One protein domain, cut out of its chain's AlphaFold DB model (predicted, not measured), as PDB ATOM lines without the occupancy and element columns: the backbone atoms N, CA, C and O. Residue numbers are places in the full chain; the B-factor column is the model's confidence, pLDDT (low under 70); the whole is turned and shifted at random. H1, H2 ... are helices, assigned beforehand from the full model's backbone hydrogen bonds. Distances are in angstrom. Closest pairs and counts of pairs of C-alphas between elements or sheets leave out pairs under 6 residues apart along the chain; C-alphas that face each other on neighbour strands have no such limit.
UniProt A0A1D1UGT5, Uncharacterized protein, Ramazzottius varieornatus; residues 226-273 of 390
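This is residues 226 to 273 of the 390 residues of an uncharacterized protein of Ramazzottius varieornatus (UniProt A0A1D1UGT5). One long helix, H2, makes the long axis, and the chain folds back through a loop, residues 236 to 243, so that the short helix H1 runs alongside it with a narrow gap between, like a flat, open hook with one short arm. Residues 263 to 273, of which 263 to 269 belong to H2, stick out beyond the short arm and add to the length. The printed part has 48 residues with two named helices, H1 then H2 along the chain, and no named strand; its class is all helix. It is only just loose, close to extended, with a radius of gyration of the C-alphas of 14.1 A, and it spans 48 by 23 by 6 A.

H2, residues 244 to 269, is 38.0 A long from C-alpha 244 at (32.740, -31.534, -23.713) to C-alpha 269 at (10.837, -45.311, 4.132). H1, residues 228 to 235, is 10.2 A long and begins with C-alpha 228 at (26.383, -34.880, 2.327).

H2 and H1 are near each other: their closest C-alphas are 8.0 A apart, and 9 pairs lie within 10 A. The N-to-C direction of H2 is (-0.58, -0.35, 0.74) and that of H1 is (0.53, 0.53, -0.67). In H1 and H2 every O i to N i+4 pair is within hydrogen-bond range.

The C-alphas of Ala 242 and His 273, the two farthest apart, are 48.6 A apart. Residues 263 to 273 stand free; the body without them has 37 residues and spans 33 by 17 by 6 A. The link from H1 to H2, 8 residues, is short. The printed part has no cut. The mean pLDDT of the printed part is 77.7, and residues 226 to 228 and 267 to 273 are under 70.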
ATOM      1  N   GLN A 226      25.966 -34.774   8.156       58.12
ATOM      2  CA  GLN A 226      24.743 -33.973   8.240       58.12
ATOM      3  C   GLN A 226      24.382 -33.229   6.940       58.12
ATOM      4  O   GLN A 226      23.218 -32.895   6.734       58.12
ATOM      5  N   TYR A 227      25.345 -32.993   6.038       69.44
ATOM      6  CA  TYR A 227      25.148 -32.211   4.806       69.44
ATOM      7  C   TYR A 227      25.833 -32.843   3.587       69.44
ATOM      8  O   TYR A 227      26.408 -32.141   2.745       69.44
ATOM      9  N   GLN A 228      25.780 -34.176   3.463       68.75
ATOM     10  CA  GLN A 228      26.383 -34.880   2.327       68.75
ATOM     11  C   GLN A 228      25.797 -34.409   0.987       68.75
ATOM     12  O   GLN A 228      26.549 -34.208   0.034       68.75
ATOM     13  N   PHE A 229      24.481 -34.166   0.922       76.31
ATOM     14  CA  PHE A 229      23.818 -33.691  -0.297       76.31
ATOM     15  C   PHE A 229      24.323 -32.307  -0.730       76.31
ATOM     16  O   PHE A 229      24.705 -32.129  -1.885       76.31
ATOM     17  N   ALA A 230      24.384 -31.340   0.193       80.31
ATOM     18  CA  ALA A 230      24.856 -29.988  -0.105       80.31
ATOM     19  C   ALA A 230      26.341 -29.985  -0.493       80.31
ATOM     20  O   ALA A 230      26.715 -29.411  -1.512       80.31
ATOM     21  N   THR A 231      27.178 -30.700   0.263       76.06
ATOM     22  CA  THR A 231      28.618 -30.805  -0.019       76.06
ATOM     23  C   THR A 231      28.867 -31.425  -1.389       76.06
ATOM     24  O   THR A 231      29.665 -30.910  -2.166       76.06
ATOM     25  N   ARG A 232      28.145 -32.496  -1.744       76.00
ATOM     26  CA  ARG A 232      28.240 -33.079  -3.085       76.00
ATOM     27  C   ARG A 232      27.687 -32.128  -4.144       76.00
ATOM     28  O   ARG A 232      28.321 -31.989  -5.178       76.00
ATOM     29  N   SER A 233      26.582 -31.427  -3.911       81.19
ATOM     30  CA  SER A 233      26.037 -30.470  -4.888       81.19
ATOM     31  C   SER A 233      27.043 -29.384  -5.261       81.19
ATOM     32  O   SER A 233      27.305 -29.166  -6.443       81.19
ATOM     33  N   TYR A 234      27.687 -28.777  -4.263       80.69
ATOM     34  CA  TYR A 234      28.626 -27.681  -4.497       80.69
ATOM     35  C   TYR A 234      30.032 -28.143  -4.909       80.69
ATOM     36  O   TYR A 234      30.700 -27.431  -5.655       80.69
ATOM     37  N   CYS A 235      30.479 -29.328  -4.477       78.38
ATOM     38  CA  CYS A 235      31.860 -29.787  -4.678       78.38
ATOM     39  C   CYS A 235      32.023 -30.950  -5.676       78.38
ATOM     40  O   CYS A 235      33.133 -31.451  -5.831       78.38
ATOM     41  N   SER A 236      30.965 -31.423  -6.350       80.50
ATOM     42  CA  SER A 236      31.092 -32.572  -7.275       80.50
ATOM     43  C   SER A 236      31.689 -32.231  -8.641       80.50
ATOM     44  O   SER A 236      32.118 -33.142  -9.361       80.50
ATOM     45  N   TRP A 237      31.680 -30.954  -9.035       86.50
ATOM     46  CA  TRP A 237      32.172 -30.534 -10.344       86.50
ATOM     47  C   TRP A 237      33.698 -30.433 -10.370       86.50
ATOM     48  O   TRP A 237      34.312 -29.901  -9.449       86.50
ATOM     49  N   ASP A 238      34.299 -30.925 -11.452       83.44
ATOM     50  CA  ASP A 238      35.732 -30.809 -11.705       83.44
ATOM     51  C   ASP A 238      35.969 -29.760 -12.797       83.44
ATOM     52  O   ASP A 238      35.614 -29.961 -13.960       83.44
ATOM     53  N   TYR A 239      36.555 -28.626 -12.412       81.75
ATOM     54  CA  TYR A 239      36.806 -27.495 -13.308       81.75
ATOM     55  C   TYR A 239      38.012 -27.701 -14.240       81.75
ATOM     56  O   TYR A 239      38.239 -26.868 -15.113       81.75
ATOM     57  N   MET A 240      38.768 -28.795 -14.094       78.25
ATOM     58  CA  MET A 240      39.914 -29.114 -14.959       78.25
ATOM     59  C   MET A 240      39.508 -29.823 -16.263       78.25
ATOM     60  O   MET A 240      40.357 -30.093 -17.110       78.25
ATOM     61  N   ILE A 241      38.218 -30.128 -16.457       79.62
ATOM     62  CA  ILE A 241      37.712 -30.807 -17.656       79.62
ATOM     63  C   ILE A 241      37.614 -29.820 -18.831       79.62
ATOM     64  O   ILE A 241      36.764 -28.933 -18.830       79.62
ATOM     65  N   ALA A 242      38.424 -30.018 -19.875       78.25
ATOM     66  CA  ALA A 242      38.364 -29.229 -21.112       78.25
ATOM     67  C   ALA A 242      37.569 -29.899 -22.249       78.25
ATOM     68  O   ALA A 242      37.187 -29.221 -23.201       78.25
ATOM     69  N   ASN A 243      37.324 -31.216 -22.198       81.94
ATOM     70  CA  ASN A 243      36.531 -31.913 -23.218       81.94
ATOM     71  C   ASN A 243      35.036 -31.915 -22.870       81.94
ATOM     72  O   ASN A 243      34.641 -32.345 -21.784       81.94
ATOM     73  N   ARG A 244      34.200 -31.527 -23.837       84.69
ATOM     74  CA  ARG A 244      32.740 -31.534 -23.713       84.69
ATOM     75  C   ARG A 244      32.180 -32.932 -23.449       84.69
ATOM     76  O   ARG A 244      31.382 -33.078 -22.530       84.69
ATOM     77  N   ASP A 245      32.667 -33.959 -24.148       80.62
ATOM     78  CA  ASP A 245      32.177 -35.338 -23.972       80.62
ATOM     79  C   ASP A 245      32.423 -35.850 -22.544       80.62
ATOM     80  O   ASP A 245      31.632 -36.596 -21.964       80.62
ATOM     81  N   THR A 246      33.547 -35.451 -21.941       80.94
ATOM     82  CA  THR A 246      33.859 -35.805 -20.552       80.94
ATOM     83  C   THR A 246      33.050 -34.978 -19.556       80.94
ATOM     84  O   THR A 246      32.650 -35.508 -18.519       80.94
ATOM     85  N   GLY A 247      32.739 -33.723 -19.887       84.44
ATOM     86  CA  GLY A 247      31.796 -32.899 -19.135       84.44
ATOM     87  C   GLY A 247      30.407 -33.535 -19.074       84.44
ATOM     88  O   GLY A 247      29.880 -33.725 -17.979       84.44
ATOM     89  N   ASP A 248      29.860 -33.963 -20.214       87.31
ATOM     90  CA  ASP A 248      28.552 -34.628 -20.287       87.31
ATOM     91  C   ASP A 248      28.541 -35.935 -19.474       87.31
ATOM     92  O   ASP A 248      27.617 -36.193 -18.696       87.31
ATOM     93  N   ASN A 249      29.619 -36.725 -19.553       85.62
ATOM     94  CA  ASN A 249      29.796 -37.917 -18.720       85.62
ATOM     95  C   ASN A 249      29.870 -37.593 -17.219       85.62
ATOM     96  O   ASN A 249      29.296 -38.322 -16.407       85.62
ATOM     97  N   LYS A 250      30.540 -36.499 -16.831       86.12
ATOM     98  CA  LYS A 250      30.618 -36.047 -15.436       86.12
ATOM     99  C   LYS A 250      29.252 -35.585 -14.930       86.12
ATOM    100  O   LYS A 250      28.866 -35.984 -13.835       86.12
ATOM    101  N   VAL A 251      28.487 -34.835 -15.729       88.50
ATOM    102  CA  VAL A 251      27.099 -34.459 -15.407       88.50
ATOM    103  C   VAL A 251      26.230 -35.706 -15.234       88.50
ATOM    104  O   VAL A 251      25.523 -35.827 -14.233       88.50
ATOM    105  N   ALA A 252      26.315 -36.669 -16.155       87.50
ATOM    106  CA  ALA A 252      25.571 -37.922 -16.060       87.50
ATOM    107  C   ALA A 252      25.959 -38.730 -14.810       87.50
ATOM    108  O   ALA A 252      25.087 -39.291 -14.146       87.50
ATOM    109  N   ALA A 253      27.246 -38.772 -14.454       84.75
ATOM    110  CA  ALA A 253      27.730 -39.424 -13.240       84.75
ATOM    111  C   ALA A 253      27.202 -38.742 -11.966       84.75
ATOM    112  O   ALA A 253      26.704 -39.426 -11.075       84.75
ATOM    113  N   ILE A 254      27.235 -37.406 -11.903       86.75
ATOM    114  CA  ILE A 254      26.688 -36.626 -10.781       86.75
ATOM    115  C   ILE A 254      25.172 -36.841 -10.664       86.75
ATOM    116  O   ILE A 254      24.664 -37.098  -9.576       86.75
ATOM    117  N   SER A 255      24.444 -36.810 -11.785       88.50
ATOM    118  CA  SER A 255      23.000 -37.069 -11.814       88.50
ATOM    119  C   SER A 255      22.662 -38.474 -11.310       88.50
ATOM    120  O   SER A 255      21.742 -38.630 -10.509       88.50
ATOM    121  N   ARG A 256      23.420 -39.495 -11.731       84.44
ATOM    122  CA  ARG A 256      23.256 -40.866 -11.224       84.44
ATOM    123  C   ARG A 256      23.531 -40.950  -9.725       84.44
ATOM    124  O   ARG A 256      22.717 -41.536  -9.024       84.44
ATOM    125  N   ALA A 257      24.593 -40.311  -9.231       82.75
ATOM    126  CA  ALA A 257      24.907 -40.287  -7.803       82.75
ATOM    127  C   ALA A 257      23.785 -39.640  -6.967       82.75
ATOM    128  O   ALA A 257      23.455 -40.132  -5.890       82.75
ATOM    129  N   PHE A 258      23.157 -38.571  -7.467       86.31
ATOM    130  CA  PHE A 258      21.993 -37.973  -6.808       86.31
ATOM    131  C   PHE A 258      20.748 -38.854  -6.873       86.31
ATOM    132  O   PHE A 258      20.056 -38.989  -5.869       86.31
ATOM    133  N   LYS A 259      20.468 -39.472  -8.028       86.69
ATOM    134  CA  LYS A 259      19.358 -40.429  -8.165       86.69
ATOM    135  C   LYS A 259      19.509 -41.596  -7.196       86.69
ATOM    136  O   LYS A 259      18.533 -41.973  -6.563       86.69
ATOM    137  N   GLU A 260      20.719 -42.127  -7.062       81.00
ATOM    138  CA  GLU A 260      21.034 -43.209  -6.132       81.00
ATOM    139  C   GLU A 260      20.821 -42.786  -4.674       81.00
ATOM    140  O   GLU A 260      20.178 -43.511  -3.927       81.00
ATOM    141  N   TYR A 261      21.262 -41.587  -4.288       77.31
ATOM    142  CA  TYR A 261      21.056 -41.075  -2.929       77.31
ATOM    143  C   TYR A 261      19.571 -40.844  -2.595       77.31
ATOM    144  O   TYR A 261      19.107 -41.164  -1.505       77.31
ATOM    145  N   ILE A 262      18.797 -40.308  -3.541       83.56
ATOM    146  CA  ILE A 262      17.347 -40.129  -3.363       83.56
ATOM    147  C   ILE A 262      16.653 -41.492  -3.254       83.56
ATOM    148  O   ILE A 262      15.763 -41.673  -2.423       83.56
ATOM    149  N   LEU A 263      17.073 -42.457  -4.075       81.25
ATOM    150  CA  LEU A 263      16.572 -43.826  -4.032       81.25
ATOM    151  C   LEU A 263      16.911 -44.512  -2.695       81.25
ATOM    152  O   LEU A 263      16.088 -45.266  -2.175       81.25
ATOM    153  N   GLU A 264      18.077 -44.222  -2.112       72.62
ATOM    154  CA  GLU A 264      18.493 -44.711  -0.792       72.62
ATOM    155  C   GLU A 264      17.527 -44.262   0.310       72.62
ATOM    156  O   GLU A 264      17.051 -45.092   1.091       72.62
ATOM    157  N   GLU A 265      17.184 -42.972   0.334       72.19
ATOM    158  CA  GLU A 265      16.224 -42.411   1.292       72.19
ATOM    159  C   GLU A 265      14.799 -42.946   1.058       72.19
ATOM    160  O   GLU A 265      14.113 -43.315   2.013       72.19
ATOM    161  N   HIS A 266      14.371 -43.099  -0.203       73.44
ATOM    162  CA  HIS A 266      13.062 -43.675  -0.537       73.44
ATOM    163  C   HIS A 266      12.924 -45.126  -0.048       73.44
ATOM    164  O   HIS A 266      11.980 -45.470   0.667       73.44
ATOM    165  N   HIS A 267      13.910 -45.979  -0.344       66.88
ATOM    166  CA  HIS A 267      13.931 -47.366   0.128       66.88
ATOM    167  C   HIS A 267      14.081 -47.493   1.647       66.88
ATOM    168  O   HIS A 267      13.834 -48.569   2.201       66.88
ATOM    169  N   ARG A 268      14.507 -46.441   2.353       65.06
ATOM    170  CA  ARG A 268      14.528 -46.417   3.819       65.06
ATOM    171  C   ARG A 268      13.119 -46.274   4.402       65.06
ATOM    172  O   ARG A 268      12.859 -46.876   5.442       65.06
ATOM    173  N   GLY A 269      12.223 -45.560   3.713       60.69
ATOM    174  CA  GLY A 269      10.837 -45.311   4.132       60.69
ATOM    175  C   GLY A 269       9.845 -46.454   3.865       60.69
ATOM    176  O   GLY A 269       8.904 -46.627   4.630       60.69
ATOM    177  N   GLU A 270      10.054 -47.282   2.837       63.56
ATOM    178  CA  GLU A 270       9.085 -48.321   2.413       63.56
ATOM    179  C   GLU A 270       9.202 -49.684   3.135       63.56
ATOM    180  O   GLU A 270       8.444 -50.619   2.861       63.56
ATOM    181  N   LYS A 271      10.152 -49.858   4.062       57.50
ATOM    182  CA  LYS A 271      10.611 -51.186   4.540       57.50
ATOM    183  C   LYS A 271       9.674 -51.993   5.456       57.50
ATOM    184  O   LYS A 271      10.114 -53.006   6.014       57.50
ATOM    185  N   ASP A 272       8.394 -51.656   5.569       55.94
ATOM    186  CA  ASP A 272       7.492 -52.324   6.520       55.94
ATOM    187  C   ASP A 272       6.636 -53.477   5.973       55.94
ATOM    188  O   ASP A 272       6.129 -54.269   6.765       55.94
ATOM    189  N   HIS A 273       6.556 -53.702   4.657       56.69
ATOM    190  CA  HIS A 273       5.712 -54.792   4.143       56.69
ATOM    191  C   HIS A 273       6.458 -56.143   4.072       56.69
ATOM    192  O   HIS A 273       7.377 -56.284   3.277       56.69
TER     193      HIS A 273